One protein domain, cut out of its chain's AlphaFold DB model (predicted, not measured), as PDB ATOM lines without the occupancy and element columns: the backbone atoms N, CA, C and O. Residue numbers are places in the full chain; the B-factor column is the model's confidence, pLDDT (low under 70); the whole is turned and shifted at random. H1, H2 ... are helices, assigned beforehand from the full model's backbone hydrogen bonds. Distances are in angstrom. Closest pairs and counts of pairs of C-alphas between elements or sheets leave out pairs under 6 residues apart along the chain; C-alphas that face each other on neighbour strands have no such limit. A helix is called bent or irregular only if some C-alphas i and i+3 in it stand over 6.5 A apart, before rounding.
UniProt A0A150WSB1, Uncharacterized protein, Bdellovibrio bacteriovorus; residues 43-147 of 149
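Overview. This is residues 43 to 147 of the 149 residues of an uncharacterized protein of Bdellovibrio bacteriovorus (UniProt A0A150WSB1). What is the main picture? One long, kinked helix, H1, runs through the middle; H4 crosses it steeply, and H3 packs on it with its last residues, 111 and 112. The short helices H2 and H5 lie toward opposite ends of the longest axis, among long loops. What is it built of? The printed part has 105 residues with five named helices, H1 to H5 in chain order, and no named strand; the class is all helix, though under half of the residues are in named elements. How large is it? It is compact, with a radius of gyration of the C-alphas of 14.8 A, yet elongated, spanning 47 by 28 by 27 A.

Along the chain. Where does the first helix run? H1 covers residues 48 to 64, from C-alpha 48 at (92.054, 130.286, 151.581) to C-alpha 64 at (79.933, 147.050, 162.121), 23.2 A. It has a kink of 29 degrees near residue 58 and is irregular, with C-alphas 59 and 62 7.0 A apart. Which helices follow? H2 is residues 79 to 82, 5.1 A long; H3 is residues 101 to 112, 16.6 A; H4 is residues 117 to 127, 15.5 A. Where is the last one? H5, residues 143 to 146 and 5.1 A long, ends with C-alpha 146 at (102.116, 136.629, 159.888).

Arrangement. What touches H1? Residues 56 to 60 of H1 touch residues 111 to 112 of H3, the same way at a steep tilt of 63 degrees; the closest C-alphas, of Lys 56 and Leu 111, are 5.8 A apart. With residues 53 to 57 H1 touches H4, opposite ways at a steep tilt of 67 degrees; the closest C-alphas, of His 53 and Val 123, are 6.8 A apart. Where do H2 and H5 stand? H5 is close to H4 but not clearly touching, the closest C-alphas being those of Asn 119 and Leu 144 at 7.0 A, and likewise to H1, with Leu 49 and Glu 145 at 8.0 A. H2 touches no helix and is only just apart from H1, at 8.2 A. How regular are the backbones? In H3 and H4 every O i to N i+4 pair is within hydrogen-bond range, in H1 11 of 13; H2 and H5 are too short for such a pair.

Size, cuts and confidence. Which C-alphas are farthest apart? Those of Trp 87 and Glu 138, at 47.5 A. Which links are long? H1 to H2, H2 to H3 and H4 to H5 are long links, while H3 to H4 is tight; the printed part has no cut. Where is confidence low? The mean pLDDT of the printed part is 87.8, and residues 137 to 143 and 146 to 147 are under 70.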
ATOM      1  N   SER A  43      86.251 141.540 143.744       95.00
ATOM      2  CA  SER A  43      87.622 141.250 144.147       95.00
ATOM      3  C   SER A  43      87.856 139.743 144.080       95.00
ATOM      4  O   SER A  43      87.083 138.978 144.656       95.00
ATOM      5  N   LEU A  44      88.881 139.310 143.346       94.44
ATOM      6  CA  LEU A  44      89.266 137.903 143.266       94.44
ATOM      7  C   LEU A  44      89.973 137.482 144.559       94.44
ATOM      8  O   LEU A  44      90.999 138.063 144.917       94.44
ATOM      9  N   LEU A  45      89.449 136.452 145.221       94.25
ATOM     10  CA  LEU A  45      90.063 135.817 146.384       94.25
ATOM     11  C   LEU A  45      90.932 134.651 145.898       94.25
ATOM     12  O   LEU A  45      90.407 133.653 145.416       94.25
ATOM     13  N   SER A  46      92.255 134.795 145.980       91.38
ATOM     14  CA  SER A  46      93.216 133.817 145.444       91.38
ATOM     15  C   SER A  46      93.798 132.852 146.482       91.38
ATOM     16  O   SER A  46      94.571 131.973 146.118       91.38
ATOM     17  N   SER A  47      93.469 133.021 147.765       91.19
ATOM     18  CA  SER A  47      94.015 132.229 148.874       91.19
ATOM     19  C   SER A  47      92.915 131.863 149.876       91.19
ATOM     20  O   SER A  47      92.055 132.713 150.143       91.19
ATOM     21  N   PRO A  48      92.955 130.662 150.488       90.38
ATOM     22  CA  PRO A  48      92.054 130.286 151.581       90.38
ATOM     23  C   PRO A  48      92.075 131.278 152.752       90.38
ATOM     24  O   PRO A  48      91.031 131.611 153.306       90.38
ATOM     25  N   LEU A  49      93.243 131.838 153.083       90.31
ATOM     26  CA  LEU A  49      93.360 132.844 154.142       90.31
ATOM     27  C   LEU A  49      92.581 134.125 153.794       90.31
ATOM     28  O   LEU A  49      91.855 134.683 154.616       90.31
ATOM     29  N   TYR A  50      92.685 134.578 152.543       92.00
ATOM     30  CA  TYR A  50      91.957 135.755 152.066       92.00
ATOM     31  C   TYR A  50      90.452 135.507 152.020       92.00
ATOM     32  O   TYR A  50      89.676 136.417 152.319       92.00
ATOM     33  N   TYR A  51      90.048 134.273 151.699       92.56
ATOM     34  CA  TYR A  51      88.662 133.846 151.829       92.56
ATOM     35  C   TYR A  51      88.170 134.019 153.267       92.56
ATOM     36  O   TYR A  51      87.184 134.723 153.454       92.56
ATOM     37  N   LEU A  52      88.884 133.514 154.277       92.06
ATOM     38  CA  LEU A  52      88.477 133.650 155.683       92.06
ATOM     39  C   LEU A  52      88.369 135.114 156.139       92.06
ATOM     40  O   LEU A  52      87.418 135.486 156.830       92.06
ATOM     41  N   HIS A  53      89.290 135.984 155.718       93.06
ATOM     42  CA  HIS A  53      89.194 137.413 156.030       93.06
ATOM     43  C   HIS A  53      87.975 138.081 155.382       93.06
ATOM     44  O   HIS A  53      87.246 138.818 156.052       93.06
ATOM     45  N   ALA A  54      87.732 137.820 154.096       94.50
ATOM     46  CA  ALA A  54      86.563 138.338 153.390       94.50
ATOM     47  C   ALA A  54      85.255 137.769 153.961       94.50
ATOM     48  O   ALA A  54      84.267 138.494 154.076       94.50
ATOM     49  N   TYR A  55      85.269 136.500 154.362       93.81
ATOM     50  CA  TYR A  55      84.159 135.789 154.980       93.81
ATOM     51  C   TYR A  55      83.771 136.434 156.313       93.81
ATOM     52  O   TYR A  55      82.627 136.855 156.492       93.81
ATOM     53  N   LYS A  56      84.745 136.636 157.210       94.06
ATOM     54  CA  LYS A  56      84.514 137.330 158.483       94.06
ATOM     55  C   LYS A  56      84.020 138.757 158.278       94.06
ATOM     56  O   LYS A  56      83.086 139.178 158.955       94.06
ATOM     57  N   TYR A  57      84.624 139.494 157.345       94.75
ATOM     58  CA  TYR A  57      84.179 140.842 157.000       94.75
ATOM     59  C   TYR A  57      82.711 140.844 156.554       94.75
ATOM     60  O   TYR A  57      81.913 141.613 157.081       94.75
ATOM     61  N   LEU A  58      82.332 139.939 155.645       95.00
ATOM     62  CA  LEU A  58      80.978 139.858 155.101       95.00
ATOM     63  C   LEU A  58      79.917 139.695 156.197       95.00
ATOM     64  O   LEU A  58      78.973 140.484 156.231       95.00
ATOM     65  N   TYR A  59      80.077 138.710 157.084       95.19
ATOM     66  CA  TYR A  59      79.101 138.437 158.145       95.19
ATOM     67  C   TYR A  59      79.100 139.490 159.250       95.19
ATOM     68  O   TYR A  59      78.063 139.735 159.861       95.19
ATOM     69  N   ARG A  60      80.235 140.150 159.500       95.25
ATOM     70  CA  ARG A  60      80.316 141.221 160.500       95.25
ATOM     71  C   ARG A  60      79.857 142.584 159.993       95.25
ATOM     72  O   ARG A  60      79.663 143.470 160.818       95.25
ATOM     73  N   ASN A  61      79.670 142.776 158.687       94.88
ATOM     74  CA  ASN A  61      79.253 144.069 158.134       94.88
ATOM     75  C   ASN A  61      77.995 144.654 158.802       94.88
ATOM     76  O   ASN A  61      78.035 145.834 159.148       94.88
ATOM     77  N   PRO A  62      76.914 143.884 159.050       96.56
ATOM     78  CA  PRO A  62      75.742 144.401 159.756       96.56
ATOM     79  C   PRO A  62      76.051 144.852 161.188       96.56
ATOM     80  O   PRO A  62      75.595 145.916 161.602       96.56
ATOM     81  N   VAL A  63      76.891 144.101 161.909       96.06
ATOM     82  CA  VAL A  63      77.340 144.449 163.267       96.06
ATOM     83  C   VAL A  63      78.173 145.732 163.245       96.06
ATOM     84  O   VAL A  63      77.951 146.642 164.036       96.06
ATOM     85  N   MET A  64      79.105 145.850 162.296       93.62
ATOM     86  CA  MET A  64      79.933 147.050 162.121       93.62
ATOM     87  C   MET A  64      79.118 148.283 161.719       93.62
ATOM     88  O   MET A  64      79.500 149.399 162.054       93.62
ATOM     89  N   ALA A  65      78.007 148.086 161.008       94.50
ATOM     90  CA  ALA A  65      77.064 149.140 160.650       94.50
ATOM     91  C   ALA A  65      76.068 149.476 161.777       94.50
ATOM     92  O   ALA A  65      75.228 150.353 161.590       94.50
ATOM     93  N   GLY A  66      76.131 148.787 162.924       95.75
ATOM     94  CA  GLY A  66      75.221 148.998 164.054       95.75
ATOM     95  C   GLY A  66      73.797 148.484 163.825       95.75
ATOM     96  O   GLY A  66      72.886 148.887 164.539       95.75
ATOM     97  N   LEU A  67      73.583 147.611 162.833       96.75
ATOM     98  CA  LEU A  67      72.261 147.050 162.519       96.75
ATOM     99  C   LEU A  67      71.859 145.911 163.465       96.75
ATOM    100  O   LEU A  67      70.676 145.602 163.578       96.75
ATOM    101  N   CYS A  68      72.834 145.265 164.104       96.62
ATOM    102  CA  CYS A  68      72.629 144.186 165.063       96.62
ATOM    103  C   CYS A  68      73.829 144.045 166.012       96.62
ATOM    104  O   CYS A  68      74.909 144.577 165.746       96.62
ATOM    105  N   SER A  69      73.646 143.324 167.120       95.62
ATOM    106  CA  SER A  69      74.708 143.084 168.107       95.62
ATOM    107  C   SER A  69      75.548 141.851 167.776       95.62
ATOM    108  O   SER A  69      76.762 141.869 167.992       95.62
ATOM    109  N   ARG A  70      74.923 140.796 167.241       95.75
ATOM    110  CA  ARG A  70      75.579 139.541 166.855       95.75
ATOM    111  C   ARG A  70      75.352 139.246 165.376       95.75
ATOM    112  O   ARG A  70      74.439 139.790 164.756       95.75
ATOM    113  N   VAL A  71      76.205 138.410 164.783       95.56
ATOM    114  CA  VAL A  71      76.133 138.117 163.337       95.56
ATOM    115  C   VAL A  71      74.876 137.325 162.958       95.56
ATOM    116  O   VAL A  71      74.326 137.532 161.878       95.56
ATOM    117  N   GLU A  72      74.410 136.454 163.849       94.75
ATOM    118  CA  GLU A  72      73.221 135.614 163.684       94.75
ATOM    119  C   GLU A  72      71.904 136.395 163.756       94.75
ATOM    120  O   GLU A  72      70.941 136.027 163.091       94.75
ATOM    121  N   ASP A  73      71.890 137.541 164.437       95.25
ATOM    122  CA  ASP A  73      70.695 138.380 164.571       95.25
ATOM    123  C   ASP A  73      70.285 139.036 163.232       95.25
ATOM    124  O   ASP A  73      69.173 139.553 163.076       95.25
ATOM    125  N   TYR A  74      71.182 139.063 162.237       96.00
ATOM    126  CA  TYR A  74      70.910 139.706 160.956       96.00
ATOM    127  C   TYR A  74      70.139 138.794 159.990       96.00
ATOM    128  O   TYR A  74      70.710 138.054 159.179       96.00
ATOM    129  N   LYS A  75      68.810 138.947 160.009       92.81
ATOM    130  CA  LYS A  75      67.834 138.149 159.241       92.81
ATOM    131  C   LYS A  75      67.964 138.171 157.711       92.81
ATOM    132  O   LYS A  75      67.359 137.339 157.040       92.81
ATOM    133  N   TYR A  76      68.695 139.134 157.149       92.56
ATOM    134  CA  TYR A  76      68.887 139.277 155.697       92.56
ATOM    135  C   TYR A  76      70.242 138.728 155.216       92.56
ATOM    136  O   TYR A  76      70.725 139.104 154.148       92.56
ATOM    137  N   SER A  77      70.885 137.868 156.010       92.50
ATOM    138  CA  SER A  77      72.059 137.090 155.601       92.50
ATOM    139  C   SER A  77      71.689 135.639 155.286       92.50
ATOM    140  O   SER A  77      70.554 135.212 155.479       92.50
ATOM    141  N   SER A  78      72.673 134.857 154.842       91.69
ATOM    142  CA  SER A  78      72.573 133.396 154.778       91.69
ATOM    143  C   SER A  78      72.637 132.719 156.154       91.69
ATOM    144  O   SER A  78      72.416 131.515 156.230       91.69
ATOM    145  N   MET A  79      72.928 133.455 157.237       91.06
ATOM    146  CA  MET A  79      73.143 132.877 158.568       91.06
ATOM    147  C   MET A  79      71.922 132.118 159.111       91.06
ATOM    148  O   MET A  79      72.101 130.963 159.483       91.06
ATOM    149  N   PRO A  80      70.688 132.665 159.090       91.06
ATOM    150  CA  PRO A  80      69.529 131.947 159.628       91.06
ATOM    151  C   PRO A  80      69.307 130.595 158.946       91.06
ATOM    152  O   PRO A  80      68.935 129.616 159.579       91.06
ATOM    153  N   ALA A  81      69.595 130.504 157.649       90.38
ATOM    154  CA  ALA A  81      69.453 129.256 156.916       90.38
ATOM    155  C   ALA A  81      70.567 128.249 157.206       90.38
ATOM    156  O   ALA A  81      70.290 127.060 157.330       90.38
ATOM    157  N   LEU A  82      71.806 128.716 157.388       89.19
ATOM    158  CA  LEU A  82      72.913 127.872 157.850       89.19
ATOM    159  C   LEU A  82      72.660 127.310 159.258       89.19
ATOM    160  O   LEU A  82      73.110 126.210 159.576       89.19
ATOM    161  N   LEU A  83      71.910 128.043 160.083       88.62
ATOM    162  CA  LEU A  83      71.454 127.607 161.404       88.62
ATOM    163  C   LEU A  83      70.180 126.744 161.358       88.62
ATOM    164  O   LEU A  83      69.789 126.189 162.381       88.62
ATOM    165  N   GLY A  84      69.563 126.576 160.184       87.75
ATOM    166  CA  GLY A  84      68.348 125.776 159.999       87.75
ATOM    167  C   GLY A  84      67.044 126.490 160.372       87.75
ATOM    168  O   GLY A  84      66.000 125.851 160.440       87.75
ATOM    169  N   GLU A  85      67.073 127.802 160.595       89.06
ATOM    170  CA  GLU A  85      65.909 128.604 160.994       89.06
ATOM    171  C   GLU A  85      65.031 129.015 159.805       89.06
ATOM    172  O   GLU A  85      63.853 129.336 159.972       89.06
ATOM    173  N   ARG A  86      65.598 129.051 158.592       90.25
ATOM    174  CA  ARG A  86      64.896 129.512 157.390       90.25
ATOM    175  C   ARG A  86      65.344 128.768 156.135       90.25
ATOM    176  O   ARG A  86      66.517 128.458 155.971       90.25
ATOM    177  N   TRP A  87      64.417 128.569 155.205       88.56
ATOM    178  CA  TRP A  87      64.731 128.141 153.845       88.56
ATOM    179  C   TRP A  87      65.408 129.255 153.028       88.56
ATOM    180  O   TRP A  87      65.069 130.434 153.174       88.56
ATOM    181  N   LEU A  88      66.333 128.884 152.139       87.31
ATOM    182  CA  LEU A  88      66.912 129.780 151.138       87.31
ATOM    183  C   LEU A  88      66.552 129.331 149.733       87.31
ATOM    184  O   LEU A  88      66.744 128.177 149.368       87.31
ATOM    185  N   ASP A  89      66.142 130.298 148.921       86.00
ATOM    186  CA  ASP A  89      65.841 130.080 147.504       86.00
ATOM    187  C   ASP A  89      67.108 129.995 146.637       86.00
ATOM    188  O   ASP A  89      67.052 129.632 145.466       86.00
ATOM    189  N   VAL A  90      68.266 130.345 147.207       84.94
ATOM    190  CA  VAL A  90      69.561 130.350 146.524       84.94
ATOM    191  C   VAL A  90      70.433 129.232 147.095       84.94
ATOM    192  O   VAL A  90      70.598 129.173 148.317       84.94
ATOM    193  N   PRO A  91      71.036 128.376 146.248       85.88
ATOM    194  CA  PRO A  91      71.923 127.326 146.723       85.88
ATOM    195  C   PRO A  91      73.163 127.929 147.390       85.88
ATOM    196  O   PRO A  91      73.818 128.818 146.837       85.88
ATOM    197  N   ILE A  92      73.503 127.419 148.572       87.12
ATOM    198  CA  ILE A  92      74.755 127.734 149.259       87.12
ATOM    199  C   ILE A  92      75.768 126.637 148.924       87.12
ATOM    200  O   ILE A  92      75.440 125.455 148.935       87.12
ATOM    201  N   SER A  93      77.005 127.030 148.618       84.56
ATOM    202  CA  SER A  93      78.112 126.077 148.507       84.56
ATOM    203  C   SER A  93      78.457 125.491 149.874       84.56
ATOM    204  O   SER A  93      78.561 126.236 150.845       84.56
ATOM    205  N   GLU A  94      78.674 124.180 149.935       77.75
ATOM    206  CA  GLU A  94      79.140 123.516 151.154       77.75
ATOM    207  C   GLU A  94      80.438 124.161 151.665       77.75
ATOM    208  O   GLU A  94      81.330 124.513 150.887       77.75
ATOM    209  N   ASP A  95      80.510 124.358 152.980       81.50
ATOM    210  CA  ASP A  95      81.649 124.955 153.673       81.50
ATOM    211  C   ASP A  95      81.910 124.146 154.950       81.50
ATOM    212  O   ASP A  95      81.007 123.965 155.774       81.50
ATOM    213  N   HIS A  96      83.159 123.700 155.118       82.31
ATOM    214  CA  HIS A  96      83.626 122.922 156.267       82.31
ATOM    215  C   HIS A  96      83.321 123.611 157.609       82.31
ATOM    216  O   HIS A  96      83.128 122.953 158.633       82.31
ATOM    217  N   ASN A  97      83.197 124.942 157.608       82.00
ATOM    218  CA  ASN A  97      82.820 125.727 158.782       82.00
ATOM    219  C   ASN A  97      81.458 125.309 159.385       82.00
ATOM    220  O   ASN A  97      81.246 125.467 160.588       82.00
ATOM    221  N   TRP A  98      80.543 124.725 158.595       84.94
ATOM    222  CA  TRP A  98      79.163 124.413 159.020       84.94
ATOM    223  C   TRP A  98      78.806 122.920 159.033       84.94
ATOM    224  O   TRP A  98      77.643 122.575 159.263       84.94
ATOM    225  N   GLU A  99      79.778 122.029 158.831       83.75
ATOM    226  CA  GLU A  99      79.539 120.579 158.744       83.75
ATOM    227  C   GLU A  99      79.079 119.955 160.066       83.75
ATOM    228  O   GLU A  99      78.104 119.206 160.100       83.75
ATOM    229  N   SER A 100      79.751 120.283 161.172       85.50
ATOM    230  CA  SER A 100      79.527 119.663 162.482       85.50
ATOM    231  C   SER A 100      78.984 120.661 163.505       85.50
ATOM    232  O   SER A 100      79.208 121.864 163.401       85.50
ATOM    233  N   LEU A 101      78.311 120.185 164.558       82.12
ATOM    234  CA  LEU A 101      77.860 121.063 165.650       82.12
ATOM    235  C   LEU A 101      79.023 121.817 166.315       82.12
ATOM    236  O   LEU A 101      78.872 122.979 166.684       82.12
ATOM    237  N   HIS A 102      80.181 121.166 166.431       84.94
ATOM    238  CA  HIS A 102      81.380 121.763 167.008       84.94
ATOM    239  C   HIS A 102      81.925 122.892 166.122       84.94
ATOM    240  O   HIS A 102      82.044 124.024 166.589       84.94
ATOM    241  N   SER A 103      82.135 122.624 164.829       86.94
ATOM    242  CA  SER A 103      82.637 123.624 163.875       86.94
ATOM    243  C   SER A 103      81.689 124.817 163.727       86.94
ATOM    244  O   SER A 103      82.146 125.957 163.632       86.94
ATOM    245  N   ARG A 104      80.368 124.598 163.806       89.38
ATOM    246  CA  ARG A 104      79.365 125.678 163.832       89.38
ATOM    247  C   ARG A 104      79.546 126.601 165.034       89.38
ATOM    248  O   ARG A 104      79.553 127.821 164.877       89.38
ATOM    249  N   ALA A 105      79.697 126.028 166.229       90.12
ATOM    250  CA  ALA A 105      79.876 126.798 167.457       90.12
ATOM    251  C   ALA A 105      81.186 127.603 167.434       90.12
ATOM    252  O   ALA A 105      81.184 128.793 167.756       90.12
ATOM    253  N   GLU A 106      82.284 126.985 166.991       92.38
ATOM    254  CA  GLU A 106      83.576 127.658 166.831       92.38
ATOM    255  C   GLU A 106      83.509 128.783 165.796       92.38
ATOM    256  O   GLU A 106      83.972 129.896 166.055       92.38
ATOM    257  N   THR A 107      82.861 128.533 164.656       92.38
ATOM    258  CA  THR A 107      82.679 129.530 163.597       92.38
ATOM    259  C   THR A 107      81.873 130.722 164.098       92.38
ATOM    260  O   THR A 107      82.277 131.864 163.883       92.38
ATOM    261  N   LEU A 108      80.764 130.499 164.811       93.62
ATOM    262  CA  LEU A 108      79.965 131.582 165.396       93.62
ATOM    263  C   LEU A 108      80.754 132.387 166.430       93.62
ATOM    264  O   LEU A 108      80.696 133.620 166.424       93.62
ATOM    265  N   LEU A 109      81.517 131.716 167.297       94.88
ATOM    266  CA  LEU A 109      82.381 132.380 168.272       94.88
ATOM    267  C   LEU A 109      83.437 133.241 167.564       94.88
ATOM    268  O   LEU A 109      83.631 134.414 167.896       94.88
ATOM    269  N   TRP A 110      84.083 132.683 166.542       94.38
ATOM    270  CA  TRP A 110      85.082 133.373 165.738       94.38
ATOM    271  C   TRP A 110      84.495 134.562 164.969       94.38
ATOM    272  O   TRP A 110      85.115 135.632 164.945       94.38
ATOM    273  N   LEU A 111      83.303 134.428 164.382       95.00
ATOM    274  CA  LEU A 111      82.612 135.509 163.682       95.00
ATOM    275  C   LEU A 111      82.207 136.634 164.637       95.00
ATOM    276  O   LEU A 111      82.382 137.804 164.292       95.00
ATOM    277  N   ASN A 112      81.736 136.310 165.843       95.81
ATOM    278  CA  ASN A 112      81.340 137.300 166.845       95.81
ATOM    279  C   ASN A 112      82.535 137.964 167.555       95.81
ATOM    280  O   ASN A 112      82.414 139.111 167.997       95.81
ATOM    281  N   LYS A 113      83.726 137.350 167.557       94.00
ATOM    282  CA  LYS A 113      84.962 137.983 168.051       94.00
ATOM    283  C   LYS A 113      85.357 139.189 167.192       94.00
ATOM    284  O   LYS A 113      85.728 139.040 166.020       94.00
ATOM    285  N   ALA A 114      85.321 140.381 167.788       89.44
ATOM    286  CA  ALA A 114      85.672 141.625 167.112       89.44
ATOM    287  C   ALA A 114      87.129 141.609 166.608       89.44
ATOM    288  O   ALA A 114      88.037 141.314 167.387       89.44
ATOM    289  N   PRO A 115      87.377 141.887 165.312       87.38
ATOM    290  CA  PRO A 115      88.731 142.081 164.818       87.38
ATOM    291  C   PRO A 115      89.295 143.411 165.331       87.38
ATOM    292  O   PRO A 115      88.548 144.350 165.604       87.38
ATOM    293  N   LEU A 116      90.625 143.507 165.390       88.56
ATOM    294  CA  LEU A 116      91.306 144.786 165.587       88.56
ATOM    295  C   LEU A 116      90.904 145.763 164.472       88.56
ATOM    296  O   LEU A 116      90.787 145.369 163.308       88.56
ATOM    297  N   LEU A 117      90.707 147.036 164.825       86.06
ATOM    298  CA  LEU A 117      90.243 148.066 163.889       86.06
ATOM    299  C   LEU A 117      91.179 148.209 162.679       86.06
ATOM    300  O   LEU A 117      90.719 148.318 161.543       86.06
ATOM    301  N   GLU A 118      92.489 148.137 162.918       86.44
ATOM    302  CA  GLU A 118      93.514 148.170 161.876       86.44
ATOM    303  C   GLU A 118      93.345 147.020 160.873       86.44
ATOM    304  O   GLU A 118      93.270 147.243 159.664       86.44
ATOM    305  N   ASN A 119      93.183 145.796 161.376       87.06
ATOM    306  CA  ASN A 119      92.982 144.605 160.555       87.06
ATOM    307  C   ASN A 119      91.697 144.700 159.720       87.06
ATOM    308  O   ASN A 119      91.692 144.349 158.539       87.06
ATOM    309  N   ALA A 120      90.612 145.208 160.308       87.75
ATOM    310  CA  ALA A 120      89.355 145.409 159.593       87.75
ATOM    311  C   ALA A 120      89.509 146.420 158.442       87.75
ATOM    312  O   ALA A 120      89.011 146.189 157.336       87.75
ATOM    313  N   GLU A 121      90.242 147.512 158.667       89.81
ATOM    314  CA  GLU A 121      90.502 148.519 157.638       89.81
ATOM    315  C   GLU A 121      91.431 147.992 156.534       89.81
ATOM    316  O   GLU A 121      91.204 148.280 155.356       89.81
ATOM    317  N   LEU A 122      92.428 147.165 156.869       90.88
ATOM    318  CA  LEU A 122      93.279 146.493 155.881       90.88
ATOM    319  C   LEU A 122      92.461 145.600 154.943       90.88
ATOM    320  O   LEU A 122      92.601 145.704 153.721       90.88
ATOM    321  N   VAL A 123      91.563 144.779 155.496       92.00
ATOM    322  CA  VAL A 123      90.657 143.927 154.709       92.00
ATOM    323  C   VAL A 123      89.725 144.781 153.850       92.00
ATOM    324  O   VAL A 123      89.587 144.530 152.651       92.00
ATOM    325  N   ARG A 124      89.146 145.851 154.411       91.44
ATOM    326  CA  ARG A 124      88.273 146.774 153.669       91.44
ATOM    327  C   ARG A 124      88.994 147.423 152.485       91.44
ATOM    328  O   ARG A 124      88.431 147.524 151.395       91.44
ATOM    329  N   ARG A 125      90.247 147.846 152.671       91.62
ATOM    330  CA  ARG A 125      91.089 148.406 151.602       91.62
ATOM    331  C   ARG A 125      91.460 147.355 150.560       91.62
ATOM    332  O   ARG A 125      91.449 147.666 149.370       91.62
ATOM    333  N   ALA A 126      91.759 146.127 150.980       92.56
ATOM    334  CA  ALA A 126      92.063 145.025 150.071       92.56
ATOM    335  C   ALA A 126      90.862 144.675 149.176       92.56
ATOM    336  O   ALA A 126      91.042 144.499 147.972       92.56
ATOM    337  N   LEU A 127      89.639 144.681 149.721       93.00
ATOM    338  CA  LEU A 127      88.408 144.396 148.972       93.00
ATOM    339  C   LEU A 127      88.088 145.423 147.881       93.00
ATOM    340  O   LEU A 127      87.383 145.089 146.933       93.00
ATOM    341  N   ARG A 128      88.618 146.652 147.958       92.06
ATOM    342  CA  ARG A 128      88.460 147.672 146.900       92.06
ATOM    343  C   ARG A 128      89.298 147.386 145.653       92.06
ATOM    344  O   ARG A 128      89.062 147.993 144.612       92.06
ATOM    345  N   LYS A 129      90.273 146.480 145.734       92.62
ATOM    346  CA  LYS A 129      91.107 146.079 144.593       92.62
ATOM    347  C   LYS A 129      90.410 144.975 143.794       92.62
ATOM    348  O   LYS A 129      89.640 144.194 144.348       92.62
ATOM    349  N   SER A 130      90.715 144.880 142.499       91.69
ATOM    350  CA  SER A 130      90.201 143.820 141.612       91.69
ATOM    351  C   SER A 130      90.678 142.418 142.004       91.69
ATOM    352  O   SER A 130      89.980 141.435 141.769       91.69
ATOM    353  N   VAL A 131      91.855 142.331 142.624       92.94
ATOM    354  CA  VAL A 131      92.408 141.123 143.238       92.94
ATOM    355  C   VAL A 131      92.676 141.436 144.699       92.94
ATOM    356  O   VAL A 131      93.328 142.440 145.008       92.94
ATOM    357  N   PHE A 132      92.168 140.593 145.593       92.12
ATOM    358  CA  PHE A 132      92.351 140.774 147.020       92.12
ATOM    359  C   PHE A 132      93.827 140.607 147.353       92.12
ATOM    360  O   PHE A 132      94.422 139.549 147.148       92.12
ATOM    361  N   LYS A 133      94.426 141.682 147.856       89.00
ATOM    362  CA  LYS A 133      95.819 141.688 148.280       89.00
ATOM    363  C   LYS A 133      95.988 142.634 149.451       89.00
ATOM    364  O   LYS A 133      95.756 143.847 149.311       89.00
ATOM    365  N   LEU A 134      96.417 142.067 150.573       85.88
ATOM    366  CA  LEU A 134      96.777 142.825 151.761       85.88
ATOM    367  C   LEU A 134      97.962 143.740 151.440       85.88
ATOM    368  O   LEU A 134      98.858 143.412 150.654       85.88
ATOM    369  N   THR A 135      97.902 144.959 151.964       77.88
ATOM    370  CA  THR A 135      98.957 145.946 151.748       77.88
ATOM    371  C   THR A 135     100.138 145.591 152.645       77.88
ATOM    372  O   THR A 135      99.965 145.419 153.846       77.88
ATOM    373  N   ARG A 136     101.332 145.488 152.055       73.62
ATOM    374  CA  ARG A 136     102.578 145.279 152.800       73.62
ATOM    375  C   ARG A 136     102.991 146.583 153.470       73.62
ATOM    376  O   ARG A 136     103.004 147.621 152.807       73.62
ATOM    377  N   VAL A 137     103.358 146.514 154.741       66.12
ATOM    378  CA  VAL A 137     103.961 147.629 155.479       66.12
ATOM    379  C   VAL A 137     105.470 147.386 155.477       66.12
ATOM    380  O   VAL A 137     105.913 146.292 155.803       66.12
ATOM    381  N   GLU A 138     106.265 148.352 155.006       57.66
ATOM    382  CA  GLU A 138     107.743 148.291 155.041       57.66
ATOM    383  C   GLU A 138     108.372 147.009 154.451       57.66
ATOM    384  O   GLU A 138     109.347 146.472 154.968       57.66
ATOM    385  N   LYS A 139     107.815 146.489 153.346       55.84
ATOM    386  CA  LYS A 139     108.219 145.214 152.707       55.84
ATOM    387  C   LYS A 139     108.017 143.953 153.574       55.84
ATOM    388  O   LYS A 139     108.312 142.867 153.075       55.84
ATOM    389  N   ARG A 140     107.470 144.064 154.788       57.00
ATOM    390  CA  ARG A 140     107.062 142.934 155.638       57.00
ATOM    391  C   ARG A 140     105.672 142.422 155.254       57.00
ATOM    392  O   ARG A 140     104.913 143.106 154.552       57.00
ATOM    393  N   LEU A 141     105.386 141.178 155.639       61.53
ATOM    394  CA  LEU A 141     104.063 140.573 155.477       61.53
ATOM    395  C   LEU A 141     103.056 141.364 156.323       61.53
ATOM    396  O   LEU A 141     103.421 142.061 157.267       61.53
ATOM    397  N   SER A 142     101.782 141.354 155.931       67.50
ATOM    398  CA  SER A 142     100.762 142.004 156.760       67.50
ATOM    399  C   SER A 142     100.633 141.244 158.085       67.50
ATOM    400  O   SER A 142     100.772 140.025 158.093       67.50
ATOM    401  N   SER A 143     100.297 141.925 159.182       68.81
ATOM    402  CA  SER A 143     100.028 141.297 160.491       68.81
ATOM    403  C   SER A 143      99.049 140.114 160.408       68.81
ATOM    404  O   SER A 143      99.163 139.143 161.149       68.81
ATOM    405  N   LEU A 144      98.111 140.176 159.459       71.69
ATOM    406  CA  LEU A 144      97.131 139.131 159.155       71.69
ATOM    407  C   LEU A 144      97.698 137.918 158.401       71.69
ATOM    408  O   LEU A 144      97.098 136.849 158.426       71.69
ATOM    409  N   GLU A 145      98.823 138.083 157.710       74.62
ATOM    410  CA  GLU A 145      99.540 136.999 157.027       74.62
ATOM    411  C   GLU A 145     100.598 136.362 157.938       74.62
ATOM    412  O   GLU A 145     100.911 135.189 157.764       74.62
ATOM    413  N   GLU A 146     101.130 137.113 158.909       60.16
ATOM    414  CA  GLU A 146     102.116 136.629 159.888       60.16
ATOM    415  C   GLU A 146     101.476 135.784 161.002       60.16
ATOM    416  O   GLU A 146     102.065 134.800 161.450       60.16
ATOM    417  N   HIS A 147     100.249 136.125 161.405       62.66
ATOM    418  CA  HIS A 147      99.456 135.365 162.370       62.66
ATOM    419  C   HIS A 147      98.114 134.965 161.744       62.66
ATOM    420  O   HIS A 147      97.106 135.648 161.963       62.66
TER     421      HIS A 147